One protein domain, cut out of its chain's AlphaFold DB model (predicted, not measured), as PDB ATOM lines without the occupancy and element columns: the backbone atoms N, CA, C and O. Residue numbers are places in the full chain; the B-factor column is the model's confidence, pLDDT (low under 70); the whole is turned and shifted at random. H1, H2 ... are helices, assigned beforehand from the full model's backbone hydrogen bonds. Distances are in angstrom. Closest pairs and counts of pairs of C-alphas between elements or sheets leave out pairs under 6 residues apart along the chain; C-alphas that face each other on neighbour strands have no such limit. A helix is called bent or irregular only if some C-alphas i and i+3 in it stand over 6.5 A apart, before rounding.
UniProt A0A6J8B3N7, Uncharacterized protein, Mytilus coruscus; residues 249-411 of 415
ATOM      1  N   SER A 249     412.442 269.998 380.705       89.81
ATOM      2  CA  SER A 249     413.054 268.772 381.216       89.81
ATOM      3  C   SER A 249     414.433 268.508 380.617       89.81
ATOM      4  O   SER A 249     415.265 267.883 381.285       89.81
ATOM      5  N   ASP A 250     414.685 268.957 379.385       89.56
ATOM      6  CA  ASP A 250     416.001 268.901 378.734       89.56
ATOM      7  C   ASP A 250     416.821 270.195 378.822       89.56
ATOM      8  O   ASP A 250     418.008 270.160 378.492       89.56
ATOM      9  N   GLN A 251     416.268 271.258 379.415       89.75
ATOM     10  CA  GLN A 251     416.953 272.526 379.695       89.75
ATOM     11  C   GLN A 251     417.385 273.264 378.422       89.75
ATOM     12  O   GLN A 251     418.432 273.927 378.415       89.75
ATOM     13  N   ASP A 252     416.610 273.152 377.343       91.00
ATOM     14  CA  ASP A 252     416.896 273.826 376.074       91.00
ATOM     15  C   ASP A 252     416.370 275.282 376.023       91.00
ATOM     16  O   ASP A 252     416.693 276.047 375.108       91.00
ATOM     17  N   GLY A 253     415.629 275.709 377.054       91.44
ATOM     18  CA  GLY A 253     415.035 277.038 377.177       91.44
ATOM     19  C   GLY A 253     413.624 277.155 376.591       91.44
ATOM     20  O   GLY A 253     413.042 278.255 376.617       91.44
ATOM     21  N   ILE A 254     413.058 276.060 376.083       93.00
ATOM     22  CA  ILE A 254     411.746 275.963 375.452       93.00
ATOM     23  C   ILE A 254     410.958 274.841 376.127       93.00
ATOM     24  O   ILE A 254     411.340 273.688 376.132       93.00
ATOM     25  N   ILE A 255     409.783 275.163 376.665       93.38
ATOM     26  CA  ILE A 255     408.884 274.143 377.199       93.38
ATOM     27  C   ILE A 255     408.109 273.544 376.028       93.38
ATOM     28  O   ILE A 255     407.230 274.207 375.460       93.38
ATOM     29  N   SER A 256     408.440 272.300 375.692       93.12
ATOM     30  CA  SER A 256     407.892 271.557 374.560       93.12
ATOM     31  C   SER A 256     406.924 270.438 374.971       93.12
ATOM     32  O   SER A 256     406.730 270.113 376.149       93.12
ATOM     33  N   ILE A 257     406.309 269.790 373.978       90.88
ATOM     34  CA  ILE A 257     405.529 268.554 374.183       90.88
ATOM     35  C   ILE A 257     406.423 267.412 374.696       90.88
ATOM     36  O   ILE A 257     405.980 266.608 375.516       90.88
ATOM     37  N   GLY A 258     407.685 267.353 374.259       92.12
ATOM     38  CA  GLY A 258     408.640 266.354 374.743       92.12
ATOM     39  C   GLY A 258     408.916 266.509 376.240       92.12
ATOM     40  O   GLY A 258     408.990 265.517 376.971       92.12
ATOM     41  N   ASP A 259     408.978 267.747 376.728       93.56
ATOM     42  CA  ASP A 259     409.111 268.029 378.158       93.56
ATOM     43  C   ASP A 259     407.878 267.618 378.939       93.56
ATOM     44  O   ASP A 259     407.995 266.962 379.976       93.56
ATOM     45  N   MET A 260     406.692 267.924 378.407       94.25
ATOM     46  CA  MET A 260     405.426 267.462 378.972       94.25
ATOM     47  C   MET A 260     405.437 265.940 379.170       94.25
ATOM     48  O   MET A 260     405.085 265.464 380.248       94.25
ATOM     49  N   GLU A 261     405.847 265.163 378.165       93.44
ATOM     50  CA  GLU A 261     405.896 263.699 378.259       93.44
ATOM     51  C   GLU A 261     406.889 263.219 379.326       93.44
ATOM     52  O   GLU A 261     406.537 262.386 380.169       93.44
ATOM     53  N   LYS A 262     408.100 263.790 379.355       95.12
ATOM     54  CA  LYS A 262     409.125 263.467 380.362       95.12
ATOM     55  C   LYS A 262     408.649 263.799 381.780       95.12
ATOM     56  O   LYS A 262     408.812 262.984 382.690       95.12
ATOM     57  N   ILE A 263     408.052 264.974 381.987       95.44
ATOM     58  CA  ILE A 263     407.532 265.393 383.293       95.44
ATOM     59  C   ILE A 263     406.346 264.517 383.700       95.44
ATOM     60  O   ILE A 263     406.330 264.021 384.823       95.44
ATOM     61  N   ASN A 264     405.400 264.236 382.803       95.62
ATOM     62  CA  ASN A 264     404.271 263.351 383.104       95.62
ATOM     63  C   ASN A 264     404.743 261.940 383.488       95.62
ATOM     64  O   ASN A 264     404.195 261.353 384.421       95.62
ATOM     65  N   ALA A 265     405.790 261.418 382.840       95.06
ATOM     66  CA  ALA A 265     406.400 260.142 383.211       95.06
ATOM     67  C   ALA A 265     407.019 260.180 384.620       95.06
ATOM     68  O   ALA A 265     406.796 259.264 385.414       95.06
ATOM     69  N   ARG A 266     407.736 261.258 384.976       95.38
ATOM     70  CA  ARG A 266     408.251 261.460 386.345       95.38
ATOM     71  C   ARG A 266     407.115 261.560 387.364       95.38
ATOM     72  O   ARG A 266     407.194 260.952 388.427       95.38
ATOM     73  N   LEU A 267     406.030 262.261 387.039       95.38
ATOM     74  CA  LEU A 267     404.856 262.370 387.909       95.38
ATOM     75  C   LEU A 267     404.130 261.025 388.081       95.38
ATOM     76  O   LEU A 267     403.673 260.718 389.182       95.38
ATOM     77  N   ASP A 268     404.065 260.181 387.048       94.31
ATOM     78  CA  ASP A 268     403.544 258.815 387.193       94.31
ATOM     79  C   ASP A 268     404.479 257.926 388.030       94.31
ATOM     80  O   ASP A 268     404.010 257.101 388.813       94.31
ATOM     81  N   ALA A 269     405.797 258.119 387.948       94.88
ATOM     82  CA  ALA A 269     406.734 257.451 388.849       94.88
ATOM     83  C   ALA A 269     406.522 257.891 390.312       94.88
ATOM     84  O   ALA A 269     406.458 257.042 391.202       94.88
ATOM     85  N   LEU A 270     406.306 259.191 390.562       94.50
ATOM     86  CA  LEU A 270     405.944 259.701 391.891       94.50
ATOM     87  C   LEU A 270     404.644 259.091 392.405       94.50
ATOM     88  O   LEU A 270     404.561 258.713 393.572       94.50
ATOM     89  N   ARG A 271     403.643 258.946 391.533       93.94
ATOM     90  CA  ARG A 271     402.378 258.297 391.876       93.94
ATOM     91  C   ARG A 271     402.601 256.898 392.442       93.94
ATOM     92  O   ARG A 271     401.992 256.552 393.444       93.94
ATOM     93  N   ARG A 272     403.469 256.108 391.806       92.44
ATOM     94  CA  ARG A 272     403.784 254.737 392.236       92.44
ATOM     95  C   ARG A 272     404.636 254.701 393.506       92.44
ATOM     96  O   ARG A 272     404.517 253.756 394.274       92.44
ATOM     97  N   ALA A 273     405.506 255.692 393.702       91.19
ATOM     98  CA  ALA A 273     406.483 255.697 394.788       91.19
ATOM     99  C   ALA A 273     405.944 256.259 396.113       91.19
ATOM    100  O   ALA A 273     406.272 255.727 397.171       91.19
ATOM    101  N   ILE A 274     405.178 257.352 396.051       89.50
ATOM    102  CA  ILE A 274     404.733 258.137 397.221       89.50
ATOM    103  C   ILE A 274     403.278 258.621 397.107       89.50
ATOM    104  O   ILE A 274     402.734 259.200 398.047       89.50
ATOM    105  N   GLY A 275     402.664 258.465 395.934       79.62
ATOM    106  CA  GLY A 275     401.287 258.862 395.688       79.62
ATOM    107  C   GLY A 275     400.281 257.855 396.234       79.62
ATOM    108  O   GLY A 275     400.584 256.684 396.440       79.62
ATOM    109  N   ASP A 276     399.045 258.305 396.429       83.25
ATOM    110  CA  ASP A 276     397.932 257.448 396.848       83.25
ATOM    111  C   ASP A 276     397.021 257.042 395.678       83.25
ATOM    112  O   ASP A 276     396.085 256.258 395.850       83.25
ATOM    113  N   ARG A 277     397.262 257.583 394.475       87.38
ATOM    114  CA  ARG A 277     396.439 257.261 393.309       87.38
ATOM    115  C   ARG A 277     396.772 255.870 392.779       87.38
ATOM    116  O   ARG A 277     397.884 255.599 392.323       87.38
ATOM    117  N   THR A 278     395.746 255.033 392.696       86.75
ATOM    118  CA  THR A 278     395.835 253.689 392.114       86.75
ATOM    119  C   THR A 278     396.085 253.717 390.607       86.75
ATOM    120  O   THR A 278     396.848 252.900 390.094       86.75
ATOM    121  N   THR A 279     395.509 254.693 389.901       89.56
ATOM    122  CA  THR A 279     395.635 254.850 388.448       89.56
ATOM    123  C   THR A 279     396.275 256.179 388.062       89.56
ATOM    124  O   THR A 279     396.131 257.201 388.750       89.56
ATOM    125  N   ALA A 280     396.989 256.154 386.933       89.88
ATOM    126  CA  ALA A 280     397.528 257.351 386.307       89.88
ATOM    127  C   ALA A 280     396.407 258.360 386.016       89.88
ATOM    128  O   ALA A 280     395.246 257.992 385.807       89.88
ATOM    129  N   LEU A 281     396.745 259.649 386.030       91.12
ATOM    130  CA  LEU A 281     395.808 260.676 385.594       91.12
ATOM    131  C   LEU A 281     395.497 260.465 384.106       91.12
ATOM    132  O   LEU A 281     396.402 260.187 383.328       91.12
ATOM    133  N   ASP A 282     394.233 260.601 383.727       92.62
ATOM    134  CA  ASP A 282     393.811 260.436 382.338       92.62
ATOM    135  C   ASP A 282     394.569 261.380 381.385       92.62
ATOM    136  O   ASP A 282     394.785 262.550 381.712       92.62
ATOM    137  N   ALA A 283     394.964 260.877 380.213       91.50
ATOM    138  CA  ALA A 283     395.824 261.599 379.278       91.50
ATOM    139  C   ALA A 283     395.182 262.900 378.765       91.50
ATOM    140  O   ALA A 283     395.888 263.891 378.565       91.50
ATOM    141  N   GLU A 284     393.855 262.942 378.599       91.44
ATOM    142  CA  GLU A 284     393.155 264.167 378.205       91.44
ATOM    143  C   GLU A 284     393.211 265.204 379.325       91.44
ATOM    144  O   GLU A 284     393.476 266.380 379.075       91.44
ATOM    145  N   LYS A 285     393.045 264.770 380.581       92.44
ATOM    146  CA  LYS A 285     393.178 265.652 381.752       92.44
ATOM    147  C   LYS A 285     394.602 266.175 381.920       92.44
ATOM    148  O   LYS A 285     394.764 267.347 382.257       92.44
ATOM    149  N   GLN A 286     395.613 265.342 381.662       92.88
ATOM    150  CA  GLN A 286     397.014 265.770 381.666       92.88
ATOM    151  C   GLN A 286     397.242 266.861 380.610       92.88
ATOM    152  O   GLN A 286     397.664 267.965 380.951       92.88
ATOM    153  N   LYS A 287     396.889 266.590 379.345       91.56
ATOM    154  CA  LYS A 287     397.032 267.549 378.234       91.56
ATOM    155  C   LYS A 287     396.267 268.843 378.490       91.56
ATOM    156  O   LYS A 287     396.781 269.927 378.221       91.56
ATOM    157  N   LYS A 288     395.054 268.744 379.038       91.81
ATOM    158  CA  LYS A 288     394.244 269.905 379.407       91.81
ATOM    159  C   LYS A 288     394.969 270.792 380.418       91.81
ATOM    160  O   LYS A 288     395.063 271.989 380.185       91.81
ATOM    161  N   TRP A 289     395.543 270.222 381.480       94.31
ATOM    162  CA  TRP A 289     396.291 271.002 382.473       94.31
ATOM    163  C   TRP A 289     397.479 271.752 381.846       94.31
ATOM    164  O   TRP A 289     397.650 272.946 382.091       94.31
ATOM    165  N   TRP A 290     398.259 271.090 380.985       93.81
ATOM    166  CA  TRP A 290     399.394 271.719 380.298       93.81
ATOM    167  C   TRP A 290     398.966 272.855 379.363       93.81
ATOM    168  O   TRP A 290     399.556 273.936 379.395       93.81
ATOM    169  N   ASN A 291     397.905 272.657 378.580       90.81
ATOM    170  CA  ASN A 291     397.370 273.697 377.699       90.81
ATOM    171  C   ASN A 291     396.806 274.888 378.490       90.81
ATOM    172  O   ASN A 291     397.111 276.041 378.176       90.81
ATOM    173  N   ASP A 292     396.032 274.604 379.540       90.44
ATOM    174  CA  ASP A 292     395.349 275.614 380.344       90.44
ATOM    175  C   ASP A 292     396.329 276.435 381.188       90.44
ATOM    176  O   ASP A 292     396.066 277.611 381.443       90.44
ATOM    177  N   HIS A 293     397.459 275.859 381.624       91.44
ATOM    178  CA  HIS A 293     398.351 276.491 382.602       91.44
ATOM    179  C   HIS A 293     399.766 276.805 382.106       91.44
ATOM    180  O   HIS A 293     400.349 277.759 382.628       91.44
ATOM    181  N   ILE A 294     400.296 276.086 381.113       91.25
ATOM    182  CA  ILE A 294     401.693 276.223 380.671       91.25
ATOM    183  C   ILE A 294     401.798 276.792 379.253       91.25
ATOM    184  O   ILE A 294     402.337 277.884 379.089       91.25
ATOM    185  N   PHE A 295     401.248 276.118 378.237       86.62
ATOM    186  CA  PHE A 295     401.502 276.489 376.838       86.62
ATOM    187  C   PHE A 295     400.902 277.843 376.444       86.62
ATOM    188  O   PHE A 295     401.567 278.614 375.758       86.62
ATOM    189  N   LYS A 296     399.678 278.172 376.899       74.06
ATOM    190  CA  LYS A 296     399.005 279.499 376.819       74.06
ATOM    191  C   LYS A 296     398.893 280.182 375.432       74.06
ATOM    192  O   LYS A 296     398.140 281.141 375.307       74.06
ATOM    193  N   ARG A 297     399.583 279.708 374.387       65.31
ATOM    194  CA  ARG A 297     399.625 280.236 373.005       65.31
ATOM    195  C   ARG A 297     398.749 279.443 372.023       65.31
ATOM    196  O   ARG A 297     398.763 279.711 370.820       65.31
ATOM    197  N   GLY A 298     397.984 278.480 372.533       61.19
ATOM    198  CA  GLY A 298     397.190 277.526 371.761       61.19
ATOM    199  C   GLY A 298     397.624 276.088 372.036       61.19
ATOM    200  O   GLY A 298     398.668 275.852 372.639       61.19
ATOM    201  N   VAL A 299     396.798 275.132 371.613       63.97
ATOM    202  CA  VAL A 299     397.047 273.698 371.813       63.97
ATOM    203  C   VAL A 299     398.373 273.304 371.157       63.97
ATOM    204  O   VAL A 299     398.578 273.620 369.985       63.97
ATOM    205  N   ASN A 300     399.240 272.605 371.898       65.19
ATOM    206  CA  ASN A 300     400.496 272.024 371.395       65.19
ATOM    207  C   ASN A 300     401.498 273.038 370.811       65.19
ATOM    208  O   ASN A 300     402.265 272.694 369.915       65.19
ATOM    209  N   LYS A 301     401.475 274.294 371.273       80.88
ATOM    210  CA  LYS A 301     402.499 275.273 370.900       80.88
ATOM    211  C   LYS A 301     403.524 275.416 372.005       80.88
ATOM    212  O   LYS A 301     403.176 275.816 373.115       80.88
ATOM    213  N   ASP A 302     404.772 275.166 371.643       86.00
ATOM    214  CA  ASP A 302     405.911 275.359 372.523       86.00
ATOM    215  C   ASP A 302     405.991 276.815 373.006       86.00
ATOM    216  O   ASP A 302     405.586 277.769 372.321       86.00
ATOM    217  N   ILE A 303     406.517 276.993 374.213       91.06
ATOM    218  CA  ILE A 303     406.675 278.307 374.832       91.06
ATOM    219  C   ILE A 303     408.085 278.446 375.387       91.06
ATOM    220  O   ILE A 303     408.539 277.625 376.174       91.06
ATOM    221  N   SER A 304     408.791 279.509 375.003       92.75
ATOM    222  CA  SER A 304     410.086 279.803 375.616       92.75
ATOM    223  C   SER A 304     409.917 280.134 377.098       92.75
ATOM    224  O   SER A 304     408.910 280.735 377.492       92.75
ATOM    225  N   ILE A 305     410.925 279.819 377.915       92.06
ATOM    226  CA  ILE A 305     410.930 280.161 379.346       92.06
ATOM    227  C   ILE A 305     410.634 281.651 379.553       92.06
ATOM    228  O   ILE A 305     409.773 282.008 380.356       92.06
ATOM    229  N   ASP A 306     411.299 282.535 378.805       92.00
ATOM    230  CA  ASP A 306     411.057 283.975 378.925       92.00
ATOM    231  C   ASP A 306     409.664 284.373 378.415       92.00
ATOM    232  O   ASP A 306     409.046 285.273 378.979       92.00
ATOM    233  N   GLY A 307     409.117 283.682 377.410       91.81
ATOM    234  CA  GLY A 307     407.740 283.880 376.961       91.81
ATOM    235  C   GLY A 307     406.717 283.550 378.051       91.81
ATOM    236  O   GLY A 307     405.773 284.313 378.258       91.81
ATOM    237  N   TYR A 308     406.934 282.455 378.780       93.00
ATOM    238  CA  TYR A 308     406.099 282.058 379.912       93.00
ATOM    239  C   TYR A 308     406.238 283.024 381.097       93.00
ATOM    240  O   TYR A 308     405.238 283.447 381.676       93.00
ATOM    241  N   ILE A 309     407.464 283.450 381.419       93.44
ATOM    242  CA  ILE A 309     407.715 284.446 382.471       93.44
ATOM    243  C   ILE A 309     407.039 285.777 382.133       93.44
ATOM    244  O   ILE A 309     406.362 286.337 382.989       93.44
ATOM    245  N   ASN A 310     407.165 286.266 380.896       92.31
ATOM    246  CA  ASN A 310     406.534 287.518 380.472       92.31
ATOM    247  C   ASN A 310     404.998 287.435 380.550       92.31
ATOM    248  O   ASN A 310     404.345 288.419 380.891       92.31
ATOM    249  N   TYR A 311     404.409 286.263 380.281       91.56
ATOM    250  CA  TYR A 311     402.979 286.037 380.506       91.56
ATOM    251  C   TYR A 311     402.614 286.159 381.993       91.56
ATOM    252  O   TYR A 311     401.661 286.862 382.327       91.56
ATOM    253  N   LEU A 312     403.379 285.515 382.883       92.88
ATOM    254  CA  LEU A 312     403.157 285.604 384.329       92.88
ATOM    255  C   LEU A 312     403.326 287.037 384.850       92.88
ATOM    256  O   LEU A 312     402.522 287.476 385.666       92.88
ATOM    257  N   GLU A 313     404.306 287.783 384.335       91.94
ATOM    258  CA  GLU A 313     404.485 289.212 384.621       91.94
ATOM    259  C   GLU A 313     403.284 290.043 384.164       91.94
ATOM    260  O   GLU A 313     402.834 290.916 384.902       91.94
ATOM    261  N   GLY A 314     402.720 289.745 382.990       90.62
ATOM    262  CA  GLY A 314     401.552 290.448 382.460       90.62
ATOM    263  C   GLY A 314     400.281 290.269 383.298       90.62
ATOM    264  O   GLY A 314     399.441 291.163 383.328       90.62
ATOM    265  N   ILE A 315     400.140 289.140 384.001       90.38
ATOM    266  CA  ILE A 315     398.998 288.872 384.895       90.38
ATOM    267  C   ILE A 315     399.316 289.118 386.374       90.38
ATOM    268  O   ILE A 315     398.468 288.836 387.229       90.38
ATOM    269  N   TYR A 316     400.527 289.586 386.682       91.62
ATOM    270  CA  TYR A 316     401.022 289.678 388.044       91.62
ATOM    271  C   TYR A 316     400.323 290.782 388.827       91.62
ATOM    272  O   TYR A 316     400.487 291.972 388.560       91.62
ATOM    273  N   ASN A 317     399.611 290.373 389.867       89.88
ATOM    274  CA  ASN A 317     399.115 291.262 390.896       89.88
ATOM    275  C   ASN A 317     399.286 290.557 392.254       89.88
ATOM    276  O   ASN A 317     398.713 289.488 392.463       89.88
ATOM    277  N   PRO A 318     400.075 291.114 393.193       87.25
ATOM    278  CA  PRO A 318     400.332 290.473 394.483       87.25
ATOM    279  C   PRO A 318     399.065 290.083 395.257       87.25
ATOM    280  O   PRO A 318     399.108 289.119 396.014       87.25
ATOM    281  N   ALA A 319     397.963 290.816 395.073       88.69
ATOM    282  CA  ALA A 319     396.716 290.591 395.799       88.69
ATOM    283  C   ALA A 319     395.939 289.345 395.336       88.69
ATOM    284  O   ALA A 319     395.196 288.778 396.127       88.69
ATOM    285  N   ASP A 320     396.100 288.919 394.080       92.50
ATOM    286  CA  ASP A 320     395.319 287.826 393.478       92.50
ATOM    287  C   ASP A 320     396.189 286.649 392.995       92.50
ATOM    288  O   ASP A 320     395.678 285.620 392.544       92.50
ATOM    289  N   MET A 321     397.520 286.765 393.098       91.56
ATOM    290  CA  MET A 321     398.431 285.765 392.537       91.56
ATOM    291  C   MET A 321     398.289 284.394 393.201       91.56
ATOM    292  O   MET A 321     398.472 283.368 392.548       91.56
ATOM    293  N   GLU A 322     397.934 284.351 394.485       93.06
ATOM    294  CA  GLU A 322     397.657 283.096 395.187       93.06
ATOM    295  C   GLU A 322     396.460 282.365 394.572       93.06
ATOM    296  O   GLU A 322     396.564 281.183 394.243       93.06
ATOM    297  N   GLU A 323     395.358 283.080 394.343       93.69
ATOM    298  CA  GLU A 323     394.146 282.544 393.720       93.69
ATOM    299  C   GLU A 323     394.427 282.038 392.299       93.69
ATOM    300  O   GLU A 323     393.936 280.982 391.905       93.69
ATOM    301  N   LYS A 324     395.293 282.733 391.551       92.56
ATOM    302  CA  LYS A 324     395.708 282.330 390.199       92.56
ATOM    303  C   LYS A 324     396.637 281.111 390.189       92.56
ATOM    304  O   LYS A 324     396.511 280.258 389.309       92.56
ATOM    305  N   MET A 325     397.582 281.014 391.128       94.38
ATOM    306  CA  MET A 325     398.597 279.947 391.145       94.38
ATOM    307  C   MET A 325     398.134 278.678 391.861       94.38
ATOM    308  O   MET A 325     398.591 277.580 391.534       94.38
ATOM    309  N   ARG A 326     397.202 278.782 392.808       95.31
ATOM    310  CA  ARG A 326     396.687 277.632 393.559       95.31
ATOM    311  C   ARG A 326     396.067 276.552 392.658       95.31
ATOM    312  O   ARG A 326     396.406 275.385 392.867       95.31
ATOM    313  N   PRO A 327     395.244 276.865 391.636       94.69
ATOM    314  CA  PRO A 327     394.759 275.874 390.675       94.69
ATOM    315  C   PRO A 327     395.882 275.219 389.866       94.69
ATOM    316  O   PRO A 327     395.842 274.007 389.656       94.69
ATOM    317  N   VAL A 328     396.909 275.988 389.476       95.25
ATOM    318  CA  VAL A 328     398.082 275.477 388.743       95.25
ATOM    319  C   VAL A 328     398.776 274.401 389.576       95.25
ATOM    320  O   VAL A 328     398.885 273.255 389.143       95.25
ATOM    321  N   ILE A 329     399.158 274.741 390.811       96.75
ATOM    322  CA  ILE A 329     399.858 273.831 391.726       96.75
ATOM    323  C   ILE A 329     398.974 272.652 392.145       96.75
ATOM    324  O   ILE A 329     399.424 271.509 392.164       96.75
ATOM    325  N   THR A 330     397.696 272.888 392.443       95.12
ATOM    326  CA  THR A 330     396.770 271.808 392.818       95.12
ATOM    327  C   THR A 330     396.592 270.817 391.671       95.12
ATOM    328  O   THR A 330     396.587 269.606 391.893       95.12
ATOM    329  N   GLY A 331     396.478 271.322 390.440       94.69
ATOM    330  CA  GLY A 331     396.422 270.500 389.239       94.69
ATOM    331  C   GLY A 331     397.694 269.676 389.044       94.69
ATOM    332  O   GLY A 331     397.587 268.479 388.803       94.69
ATOM    333  N   PHE A 332     398.873 270.262 389.274       95.81
ATOM    334  CA  PHE A 332     400.151 269.544 389.243       95.81
ATOM    335  C   PHE A 332     400.198 268.396 390.267       95.81
ATOM    336  O   PHE A 332     400.510 267.257 389.926       95.81
ATOM    337  N   PHE A 333     399.791 268.647 391.515       94.56
ATOM    338  CA  PHE A 333     399.756 267.613 392.559       94.56
ATOM    339  C   PHE A 333     398.724 266.507 392.280       94.56
ATOM    340  O   PHE A 333     398.902 265.371 392.728       94.56
ATOM    341  N   ASN A 334     397.662 266.795 391.520       94.38
ATOM    342  CA  ASN A 334     396.653 265.802 391.137       94.38
ATOM    343  C   ASN A 334     397.181 264.711 390.193       94.38
ATOM    344  O   ASN A 334     396.507 263.688 390.043       94.38
ATOM    345  N   PHE A 335     398.357 264.892 389.580       93.81
ATOM    346  CA  PHE A 335     398.983 263.842 388.775       93.81
ATOM    347  C   PHE A 335     399.351 262.618 389.620       93.81
ATOM    348  O   PHE A 335     399.188 261.488 389.162       93.81
ATOM    349  N   PHE A 336     399.795 262.831 390.864       93.06
ATOM    350  CA  PHE A 336     400.295 261.759 391.728       93.06
ATOM    351  C   PHE A 336     399.520 261.589 393.041       93.06
ATOM    352  O   PHE A 336     399.599 260.522 393.641       93.06
ATOM    353  N   THR A 337     398.709 262.568 393.461       91.62
ATOM    354  CA  THR A 337     397.880 262.481 394.683       91.62
ATOM    355  C   THR A 337     396.386 262.677 394.421       91.62
ATOM    356  O   THR A 337     395.980 263.232 393.394       91.62
ATOM    357  N   THR A 338     395.543 262.257 395.366       89.44
ATOM    358  CA  THR A 338     394.113 262.588 395.412       89.44
ATOM    359  C   THR A 338     393.815 263.755 396.365       89.44
ATOM    360  O   THR A 338     394.572 264.014 397.309       89.44
ATOM    361  N   PRO A 339     392.685 264.466 396.172       87.88
ATOM    362  CA  PRO A 339     392.217 265.465 397.130       87.88
ATOM    363  C   PRO A 339     392.030 264.913 398.549       87.88
ATOM    364  O   PRO A 339     392.334 265.610 399.515       87.88
ATOM    365  N   ASP A 340     391.566 263.670 398.684       86.75
ATOM    366  CA  ASP A 340     391.287 263.069 399.989       86.75
ATOM    367  C   ASP A 340     392.568 262.737 400.746       86.75
ATOM    368  O   ASP A 340     392.655 262.992 401.945       86.75
ATOM    369  N   PHE A 341     393.604 262.254 400.061       85.06
ATOM    370  CA  PHE A 341     394.906 262.030 400.686       85.06
ATOM    371  C   PHE A 341     395.532 263.308 401.224       85.06
ATOM    372  O   PHE A 341     396.040 263.320 402.346       85.06
ATOM    373  N   ARG A 342     395.415 264.415 400.486       85.25
ATOM    374  CA  ARG A 342     395.905 265.712 400.967       85.25
ATOM    375  C   ARG A 342     395.164 266.175 402.224       85.25
ATOM    376  O   ARG A 342     395.799 266.713 403.125       85.25
ATOM    377  N   LYS A 343     393.858 265.903 402.340       86.44
ATOM    378  CA  LYS A 343     393.056 266.247 403.531       86.44
ATOM    379  C   LYS A 343     393.410 265.425 404.772       86.44
ATOM    380  O   LYS A 343     393.217 265.912 405.882       86.44
ATOM    381  N   LYS A 344     393.942 264.207 404.612       82.31
ATOM    382  CA  LYS A 344     394.283 263.316 405.737       82.31
ATOM    383  C   LYS A 344     395.439 263.827 406.607       82.31
ATOM    384  O   LYS A 344     395.670 263.254 407.664       82.31
ATOM    385  N   ASN A 345     396.153 264.884 406.193       79.19
ATOM    386  CA  ASN A 345     397.276 265.478 406.933       79.19
ATOM    387  C   ASN A 345     398.326 264.449 407.389       79.19
ATOM    388  O   ASN A 345     398.955 264.607 408.435       79.19
ATOM    389  N   LEU A 346     398.524 263.396 406.590       83.88
ATOM    390  CA  LEU A 346     399.514 262.371 406.887       83.88
ATOM    391  C   LEU A 346     400.928 262.976 406.831       83.88
ATOM    392  O   LEU A 346     401.195 263.806 405.948       83.88
ATOM    393  N   PRO A 347     401.826 262.588 407.756       85.00
ATOM    394  CA  PRO A 347     403.215 263.013 407.712       85.00
ATOM    395  C   PRO A 347     403.881 262.583 406.402       85.00
ATOM    396  O   PRO A 347     403.922 261.405 406.073       85.00
ATOM    397  N   PHE A 348     404.420 263.555 405.675       87.19
ATOM    398  CA  PHE A 348     405.314 263.379 404.543       87.19
ATOM    399  C   PHE A 348     406.738 263.239 405.091       87.19
ATOM    400  O   PHE A 348     407.351 264.216 405.546       87.19
ATOM    401  N   VAL A 349     407.207 261.995 405.172       89.50
ATOM    402  CA  VAL A 349     408.449 261.636 405.870       89.50
ATOM    403  C   VAL A 349     409.689 261.913 405.014       89.50
ATOM    404  O   VAL A 349     409.594 262.256 403.838       89.50
ATOM    405  N   GLU A 350     410.873 261.797 405.623       91.12
ATOM    406  CA  GLU A 350     412.158 262.072 404.960       91.12
ATOM    407  C   GLU A 350     412.340 261.250 403.677       91.12
ATOM    408  O   GLU A 350     412.729 261.799 402.650       91.12
ATOM    409  N   GLU A 351     412.014 259.957 403.723       91.50
ATOM    410  CA  GLU A 351     412.139 259.059 402.572       91.50
ATOM    411  C   GLU A 351     411.248 259.491 401.404       91.50
ATOM    412  O   GLU A 351     411.702 259.515 400.261       91.50
ATOM    413  N   ASP A 352     410.005 259.892 401.683       92.50
ATOM    414  CA  ASP A 352     409.073 260.346 400.649       92.50
ATOM    415  C   ASP A 352     409.522 261.673 400.034       92.50
ATOM    416  O   ASP A 352     409.421 261.873 398.823       92.50
ATOM    417  N   PHE A 353     410.075 262.570 400.854       93.12
ATOM    418  CA  PHE A 353     410.645 263.829 400.387       93.12
ATOM    419  C   PHE A 353     411.867 263.611 399.492       93.12
ATOM    420  O   PHE A 353     411.987 264.258 398.450       93.12
ATOM    421  N   ILE A 354     412.771 262.702 399.873       93.31
ATOM    422  CA  ILE A 354     413.943 262.363 399.060       93.31
ATOM    423  C   ILE A 354     413.483 261.779 397.723       93.31
ATOM    424  O   ILE A 354     413.881 262.304 396.686       93.31
ATOM    425  N   LYS A 355     412.579 260.788 397.741       94.25
ATOM    426  CA  LYS A 355     411.985 260.198 396.529       94.25
ATOM    427  C   LYS A 355     411.331 261.247 395.635       94.25
ATOM    428  O   LYS A 355     411.504 261.200 394.422       94.25
ATOM    429  N   PHE A 356     410.599 262.202 396.215       94.75
ATOM    430  CA  PHE A 356     409.952 263.271 395.452       94.75
ATOM    431  C   PHE A 356     410.961 264.039 394.598       94.75
ATOM    432  O   PHE A 356     410.792 264.185 393.389       94.75
ATOM    433  N   TRP A 357     412.031 264.509 395.229       94.38
ATOM    434  CA  TRP A 357     413.016 265.358 394.577       94.38
ATOM    435  C   TRP A 357     413.962 264.587 393.658       94.38
ATOM    436  O   TRP A 357     414.291 265.089 392.579       94.38
ATOM    437  N   THR A 358     414.351 263.365 394.023       92.75
ATOM    438  CA  THR A 358     415.196 262.512 393.176       92.75
ATOM    439  C   THR A 358     414.464 262.120 391.897       92.75
ATOM    440  O   THR A 358     415.021 262.274 390.818       92.75
ATOM    441  N   ILE A 359     413.190 261.722 391.976       94.06
ATOM    442  CA  ILE A 359     412.397 261.357 390.794       94.06
ATOM    443  C   ILE A 359     412.090 262.584 389.929       94.06
ATOM    444  O   ILE A 359     412.145 262.504 388.702       94.06
ATOM    445  N   LEU A 360     411.752 263.724 390.540       93.12
ATOM    446  CA  LEU A 360     411.327 264.901 389.783       93.12
ATOM    447  C   LEU A 360     412.496 265.620 389.090       93.12
ATOM    448  O   LEU A 360     412.332 266.118 387.975       93.12
ATOM    449  N   THR A 361     413.663 265.680 389.740       89.12
ATOM    450  CA  THR A 361     414.787 266.544 389.324       89.12
ATOM    451  C   THR A 361     416.139 265.841 389.218       89.12
ATOM    452  O   THR A 361     417.119 266.489 388.867       89.12
ATOM    453  N   ASN A 362     416.221 264.538 389.512       87.56
ATOM    454  CA  ASN A 362     417.476 263.774 389.576       87.56
ATOM    455  C   ASN A 362     418.509 264.352 390.565       87.56
ATOM    456  O   ASN A 362     419.715 264.218 390.365       87.56
ATOM    457  N   MET A 363     418.054 265.011 391.636       87.94
ATOM    458  CA  MET A 363     418.947 265.488 392.695       87.94
ATOM    459  C   MET A 363     419.533 264.337 393.518       87.94
ATOM    460  O   MET A 363     418.870 263.334 393.762       87.94
ATOM    461  N   ASP A 364     420.756 264.538 394.011       89.19
ATOM    462  CA  ASP A 364     421.440 263.623 394.930       89.19
ATOM    463  C   ASP A 364     420.685 263.456 396.265       89.19
ATOM    464  O   ASP A 364     420.245 264.431 396.885       89.19
ATOM    465  N   GLU A 365     420.578 262.217 396.749       90.06
ATOM    466  CA  GLU A 365     419.827 261.879 397.964       90.06
ATOM    467  C   GLU A 365     420.400 262.553 399.218       90.06
ATOM    468  O   GLU A 365     419.650 263.088 400.045       90.06
ATOM    469  N   LEU A 366     421.731 262.586 399.358       87.81
ATOM    470  CA  LEU A 366     422.396 263.216 400.501       87.81
ATOM    471  C   LEU A 366     422.152 264.732 400.498       87.81
ATOM    472  O   LEU A 366     421.993 265.363 401.551       87.81
ATOM    473  N   HIS A 367     422.117 265.343 399.316       88.75
ATOM    474  CA  HIS A 367     421.723 266.732 399.152       88.75
ATOM    475  C   HIS A 367     420.262 266.969 399.565       88.75
ATOM    476  O   HIS A 367     420.012 267.841 400.403       88.75
ATOM    477  N   CYS A 368     419.323 266.149 399.085       88.50
ATOM    478  CA  CYS A 368     417.905 266.220 399.453       88.50
ATOM    479  C   CYS A 368     417.695 266.097 400.968       88.50
ATOM    480  O   CYS A 368     416.992 266.915 401.564       88.50
ATOM    481  N   LYS A 369     418.375 265.150 401.623       89.44
ATOM    482  CA  LYS A 369     418.329 264.972 403.083       89.44
ATOM    483  C   LYS A 369     418.776 266.223 403.839       89.44
ATOM    484  O   LYS A 369     418.122 266.657 404.789       89.44
ATOM    485  N   ARG A 370     419.878 266.849 403.407       87.44
ATOM    486  CA  ARG A 370     420.363 268.102 404.010       87.44
ATOM    487  C   ARG A 370     419.348 269.232 403.854       87.44
ATOM    488  O   ARG A 370     419.119 269.972 404.812       87.44
ATOM    489  N   LEU A 371     418.729 269.358 402.681       88.31
ATOM    490  CA  LEU A 371     417.705 270.372 402.420       88.31
ATOM    491  C   LEU A 371     416.438 270.137 403.250       88.31
ATOM    492  O   LEU A 371     415.901 271.092 403.813       88.31
ATOM    493  N   PHE A 372     416.014 268.880 403.397       88.81
ATOM    494  CA  PHE A 372     414.868 268.499 404.219       88.81
ATOM    495  C   PHE A 372     415.037 268.947 405.673       88.81
ATOM    496  O   PHE A 372     414.175 269.631 406.225       88.81
ATOM    497  N   ILE A 373     416.189 268.629 406.273       85.31
ATOM    498  CA  ILE A 373     416.493 268.987 407.665       85.31
ATOM    499  C   ILE A 373     416.583 270.505 407.841       85.31
ATOM    500  O   ILE A 373     416.141 271.046 408.857       85.31
ATOM    501  N   ARG A 374     417.169 271.195 406.858       83.44
ATOM    502  CA  ARG A 374     417.468 272.624 406.951       83.44
ATOM    503  C   ARG A 374     416.249 273.516 406.743       83.44
ATOM    504  O   ARG A 374     416.165 274.552 407.398       83.44
ATOM    505  N   HIS A 375     415.355 273.152 405.825       84.50
ATOM    506  CA  HIS A 375     414.324 274.065 405.331       84.50
ATOM    507  C   HIS A 375     412.893 273.675 405.722       84.50
ATOM    508  O   HIS A 375     412.048 274.563 405.797       84.50
ATOM    509  N   PHE A 376     412.599 272.402 406.011       86.62
ATOM    510  CA  PHE A 376     411.217 271.938 406.194       86.62
ATOM    511  C   PHE A 376     410.841 271.671 407.656       86.62
ATOM    512  O   PHE A 376     411.579 271.039 408.417       86.62
ATOM    513  N   LEU A 377     409.635 272.111 408.033       84.25
ATOM    514  CA  LEU A 377     409.079 271.991 409.389       84.25
ATOM    515  C   LEU A 377     408.743 270.554 409.755       84.25
ATOM    516  O   LEU A 377     408.322 269.808 408.883       84.25
ATOM    517  N   ASN A 378     408.834 270.198 411.037       82.44
ATOM    518  CA  ASN A 378     408.360 268.916 411.566       82.44
ATOM    519  C   ASN A 378     407.023 269.070 412.340       82.44
ATOM    520  O   ASN A 378     406.989 269.868 413.284       82.44
ATOM    521  N   PRO A 379     405.953 268.314 412.010       85.44
ATOM    522  CA  PRO A 379     405.814 267.427 410.850       85.44
ATOM    523  C   PRO A 379     405.591 268.211 409.549       85.44
ATOM    524  O   PRO A 379     404.986 269.282 409.552       85.44
ATOM    525  N   LEU A 380     406.057 267.645 408.435       89.12
ATOM    526  CA  LEU A 380     405.672 268.077 407.090       89.12
ATOM    527  C   LEU A 380     404.508 267.190 406.661       89.12
ATOM    528  O   LEU A 380     404.575 265.988 406.874       89.12
ATOM    529  N   THR A 381     403.454 267.752 406.085       90.75
ATOM    530  CA  THR A 381     402.337 267.003 405.484       90.75
ATOM    531  C   THR A 381     402.218 267.343 404.004       90.75
ATOM    532  O   THR A 381     402.651 268.420 403.584       90.75
ATOM    533  N   MET A 382     401.581 266.477 403.211       90.00
ATOM    534  CA  MET A 382     401.367 266.741 401.780       90.00
ATOM    535  C   MET A 382     400.585 268.045 401.536       90.00
ATOM    536  O   MET A 382     400.900 268.790 400.614       90.00
ATOM    537  N   ALA A 383     399.607 268.363 402.395       90.38
ATOM    538  CA  ALA A 383     398.896 269.640 402.349       90.38
ATOM    539  C   ALA A 383     399.838 270.829 402.587       90.38
ATOM    540  O   ALA A 383     399.861 271.756 401.786       90.38
ATOM    541  N   SER A 384     400.666 270.789 403.637       90.38
ATOM    542  CA  SER A 384     401.629 271.873 403.887       90.38
ATOM    543  C   SER A 384     402.695 271.991 402.795       90.38
ATOM    544  O   SER A 384     403.126 273.094 402.487       90.38
ATOM    545  N   PHE A 385     403.080 270.872 402.174       92.06
ATOM    546  CA  PHE A 385     404.035 270.868 401.074       92.06
ATOM    547  C   PHE A 385     403.439 271.500 399.809       92.06
ATOM    548  O   PHE A 385     404.115 272.268 399.132       92.06
ATOM    549  N   LEU A 386     402.155 271.260 399.529       93.44
ATOM    550  CA  LEU A 386     401.424 271.965 398.474       93.44
ATOM    551  C   LEU A 386     401.388 273.475 398.738       93.44
ATOM    552  O   LEU A 386     401.653 274.255 397.825       93.44
ATOM    553  N   GLU A 387     401.105 273.895 399.975       93.00
ATOM    554  CA  GLU A 387     401.118 275.319 400.336       93.00
ATOM    555  C   GLU A 387     402.502 275.954 400.153       93.00
ATOM    556  O   GLU A 387     402.585 277.087 399.682       93.00
ATOM    557  N   ASP A 388     403.592 275.228 400.433       92.94
ATOM    558  CA  ASP A 388     404.952 275.707 400.146       92.94
ATOM    559  C   ASP A 388     405.155 275.956 398.631       92.94
ATOM    560  O   ASP A 388     405.780 276.945 398.243       92.94
ATOM    561  N   PHE A 389     404.583 275.123 397.748       94.75
ATOM    562  CA  PHE A 389     404.606 275.349 396.290       94.75
ATOM    563  C   PHE A 389     403.730 276.532 395.850       94.75
ATOM    564  O   PHE A 389     404.130 277.301 394.971       94.75
ATOM    565  N   VAL A 390     402.551 276.707 396.453       95.06
ATOM    566  CA  VAL A 390     401.688 277.868 396.175       95.06
ATOM    567  C   VAL A 390     402.399 279.154 396.593       95.06
ATOM    568  O   VAL A 390     402.540 280.067 395.778       95.06
ATOM    569  N   ALA A 391     402.936 279.202 397.813       93.31
ATOM    570  CA  ALA A 391     403.712 280.330 398.325       93.31
ATOM    571  C   ALA A 391     404.945 280.626 397.452       93.31
ATOM    572  O   ALA A 391     405.291 281.787 397.195       93.31
ATOM    573  N   PHE A 392     405.596 279.580 396.941       94.75
ATOM    574  CA  PHE A 392     406.712 279.698 396.012       94.75
ATOM    575  C   PHE A 392     406.330 280.409 394.705       94.75
ATOM    576  O   PHE A 392     407.096 281.264 394.266       94.75
ATOM    577  N   LEU A 393     405.160 280.172 394.111       93.81
ATOM    578  CA  LEU A 393     404.769 280.876 392.877       93.81
ATOM    579  C   LEU A 393     404.040 282.205 393.108       93.81
ATOM    580  O   LEU A 393     404.134 283.092 392.259       93.81
ATOM    581  N   ALA A 394     403.321 282.345 394.221       92.06
ATOM    582  CA  ALA A 394     402.390 283.449 394.430       92.06
ATOM    583  C   ALA A 394     402.991 284.646 395.175       92.06
ATOM    584  O   ALA A 394     402.819 285.795 394.767       92.06
ATOM    585  N   TYR A 395     403.691 284.396 396.279       91.38
ATOM    586  CA  TYR A 395     404.072 285.464 397.200       91.38
ATOM    587  C   TYR A 395     405.374 286.136 396.785       91.38
ATOM    588  O   TYR A 395     406.266 285.509 396.226       91.38
ATOM    589  N   ASN A 396     405.526 287.421 397.082       87.38
ATOM    590  CA  ASN A 396     406.717 288.188 396.707       87.38
ATOM    591  C   ASN A 396     407.687 288.441 397.854       87.38
ATOM    592  O   ASN A 396     408.728 289.067 397.659       87.38
ATOM    593  N   ASP A 397     407.348 287.942 399.035       83.06
ATOM    594  CA  ASP A 397     408.148 288.149 400.218       83.06
ATOM    595  C   ASP A 397     409.269 287.115 400.296       83.06
ATOM    596  O   ASP A 397     409.020 285.922 400.474       83.06
ATOM    597  N   PHE A 398     410.509 287.575 400.136       80.50
ATOM    598  CA  PHE A 398     411.699 286.743 400.307       80.50
ATOM    599  C   PHE A 398     412.076 286.536 401.782       80.50
ATOM    600  O   PHE A 398     412.985 285.753 402.054       80.50
ATOM    601  N   PHE A 399     411.399 287.204 402.726       72.19
ATOM    602  CA  PHE A 399     411.540 286.960 404.164       72.19
ATOM    603  C   PHE A 399     410.585 285.876 404.678       72.19
ATOM    604  O   PHE A 399     410.814 285.331 405.757       72.19
ATOM    605  N   ASP A 400     409.531 285.530 403.933       78.56
ATOM    606  CA  ASP A 400     408.639 284.452 404.353       78.56
ATOM    607  C   ASP A 400     409.272 283.076 404.098       78.56
ATOM    608  O   ASP A 400     409.617 282.699 402.976       78.56
ATOM    609  N   GLU A 401     409.414 282.292 405.165       77.69
ATOM    610  CA  GLU A 401     410.020 280.967 405.092       77.69
ATOM    611  C   GLU A 401     409.287 280.052 404.104       77.69
ATOM    612  O   GLU A 401     409.945 279.331 403.357       77.69
ATOM    613  N   ASN A 402     407.952 280.103 404.032       80.12
ATOM    614  CA  ASN A 402     407.188 279.215 403.149       80.12
ATOM    615  C   ASN A 402     407.527 279.456 401.665       80.12
ATOM    616  O   ASN A 402     407.670 278.506 400.899       80.12
ATOM    617  N   THR A 403     407.758 280.712 401.261       81.19
ATOM    618  CA  THR A 403     408.111 281.063 399.870       81.19
ATOM    619  C   THR A 403     409.523 280.626 399.493       81.19
ATOM    620  O   THR A 403     409.816 280.387 398.316       81.19
ATOM    621  N   THR A 404     410.414 280.542 400.485       85.12
ATOM    622  CA  THR A 404     411.841 280.293 400.270       85.12
ATOM    623  C   THR A 404     412.201 278.811 400.313       85.12
ATOM    624  O   THR A 404     413.230 278.439 399.752       85.12
ATOM    625  N   ARG A 405     411.377 277.939 400.912       88.88
ATOM    626  CA  ARG A 405     411.661 276.491 401.015       88.88
ATOM    627  C   ARG A 405     411.894 275.836 399.657       88.88
ATOM    628  O   ARG A 405     412.982 275.317 399.417       88.88
ATOM    629  N   VAL A 406     410.911 275.915 398.759       90.31
ATOM    630  CA  VAL A 406     411.010 275.342 397.403       90.31
ATOM    631  C   VAL A 406     412.058 276.086 396.572       90.31
ATOM    632  O   VAL A 406     412.866 275.457 395.891       90.31
ATOM    633  N   HIS A 407     412.129 277.416 396.704       89.88
ATOM    634  CA  HIS A 407     413.154 278.235 396.046       89.88
ATOM    635  C   HIS A 407     414.580 277.762 396.356       89.88
ATOM    636  O   HIS A 407     415.415 277.711 395.453       89.88
ATOM    637  N   ASN A 408     414.861 277.439 397.622       87.94
ATOM    638  CA  ASN A 408     416.180 277.011 398.083       87.94
ATOM    639  C   ASN A 408     416.564 275.621 397.571       87.94
ATOM    640  O   ASN A 408     417.751 275.375 397.383       87.94
ATOM    641  N   ILE A 409     415.586 274.745 397.327       87.94
ATOM    642  CA  ILE A 409     415.821 273.429 396.720       87.94
ATOM    643  C   ILE A 409     416.144 273.571 395.237       87.94
ATOM    644  O   ILE A 409     417.151 273.060 394.770       87.94
ATOM    645  N   LEU A 410     415.324 274.327 394.503       87.00
ATOM    646  CA  LEU A 410     415.502 274.555 393.065       87.00
ATOM    647  C   LEU A 410     416.629 275.550 392.752       87.00
ATOM    648  O   LEU A 410     416.780 276.021 391.622       87.00
ATOM    649  N   LYS A 411     417.388 275.977 393.761       82.81
ATOM    650  CA  LYS A 411     418.522 276.865 393.560       82.81
ATOM    651  C   LYS A 411     419.702 276.017 393.088       82.81
ATOM    652  O   LYS A 411     420.093 275.108 393.814       82.81
TER     653      LYS A 411
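What this domain is: This is residues 249 to 411 of the 415 residues of an uncharacterized protein of Mytilus coruscus (UniProt A0A6J8B3N7). Seven helices make a nearly closed ring: going round it by contact, H1, H6, H7, H9, H8, H4 and H2 follow each other, and H2 comes back close to H1 without clearly touching it. H3 lies outside the ring near the last residues of H2, and the short H5 sits by the first residues of H8. The printed part has 163 residues with nine named helices, H1 to H9 in order along the chain, and no named strand, in an all-helix class. The whole is compact, with a radius of gyration of the C-alphas of 15.7 A, and its rounded outline spans 41 by 38 by 30 A. A short antiparallel pairing joins residues 254 to 255, just before H1, to residues 303 to 304, just before H3.

Where its parts are: H1, residues 257 to 273, begins with C-alpha 257 at (405.529, 268.554, 374.183) and is the longest helix, 24.3 A from first to last C-alpha. H2, residues 283 to 295, is 16.1 A long and irregular, with C-alphas 292 and 295 7.1 A apart. H3 holds residues 305 to 314 and measures 14.3 A. H4, residues 321 to 333, is 18.2 A long and only just irregular, with C-alphas 324 and 327 6.54 A apart. H5, residues 339 to 343, measures 6.5 A. H6 holds residues 350 to 361 and measures 16.5 A; H7 holds residues 365 to 375 and measures 15.3 A. H8, residues 382 to 394, is 18.3 A long and begins with C-alpha 382 at (401.367, 266.741, 401.780). H9, residues 401 to 409, is 12.7 A long and only just irregular, with C-alphas 403 and 406 6.9 A apart; it ends with C-alpha 409 at (415.821, 273.429, 396.720).

How they stand to each other: H8 is the hub, touching three helices, and its centre is the nearest to the mean of the C-alphas, at 8.5 A. It touches H9 about perpendicular, at 89 degrees, with the closest C-alphas, those of Phe 392 and Thr 403, 4.3 A apart. It touches H4 at a steep tilt of 45 degrees, opposite ways, closest at the C-alphas of Glu 322 and Ala 394, 4.8 A. With residues 382 to 383 alone it only just touches H5, with 3 pairs of C-alphas within 8 A, the closest being Arg 342 and Ala 383 at 5.1 A. Residues 328 to 332 of H4 touch residues 289 to 293 of H2 at a shallow tilt of 31 degrees, opposite ways; the C-alphas of His 293 and Val 328 come closest, 6.2 A. H2 and H3 are close but not clearly touching, with the C-alphas of Ile 294 and Tyr 308 7.4 A apart. H1 and H2 are also close but not clearly touching, with the C-alphas of Met 260 and Trp 290 7.5 A apart. H1 touches H6 at a shallow tilt of 17 degrees, opposite ways, closest at the C-alphas of Arg 266 and Leu 360, 5.8 A. H6 touches H7 at a steep tilt of 65 degrees, closest at the C-alphas of Ile 354 and Cys 368, 5.5 A. H7 and H9 only just touch, with 3 pairs of C-alphas within 8 A, the closest being His 375 and Arg 405 at 5.6 A. Among the pairs that are apart are H1 and H8, and H4 and H6. In H1, H3, H5, H6, H7 and H8 every O i to N i+4 pair is within hydrogen-bond range; in H2 it is 8 of 9, in H4 7 of 9 and in H9 3 of 5.

The domain as a whole: The two C-alphas farthest apart, those of Gly 298 and Asn 378, are 42.2 A apart. The printed part has no cut and no long link; the links from H4 to H5 and from H6 to H7 are tight. The mean pLDDT of the printed part is 89.4, and residues 297 to 300 are under 70.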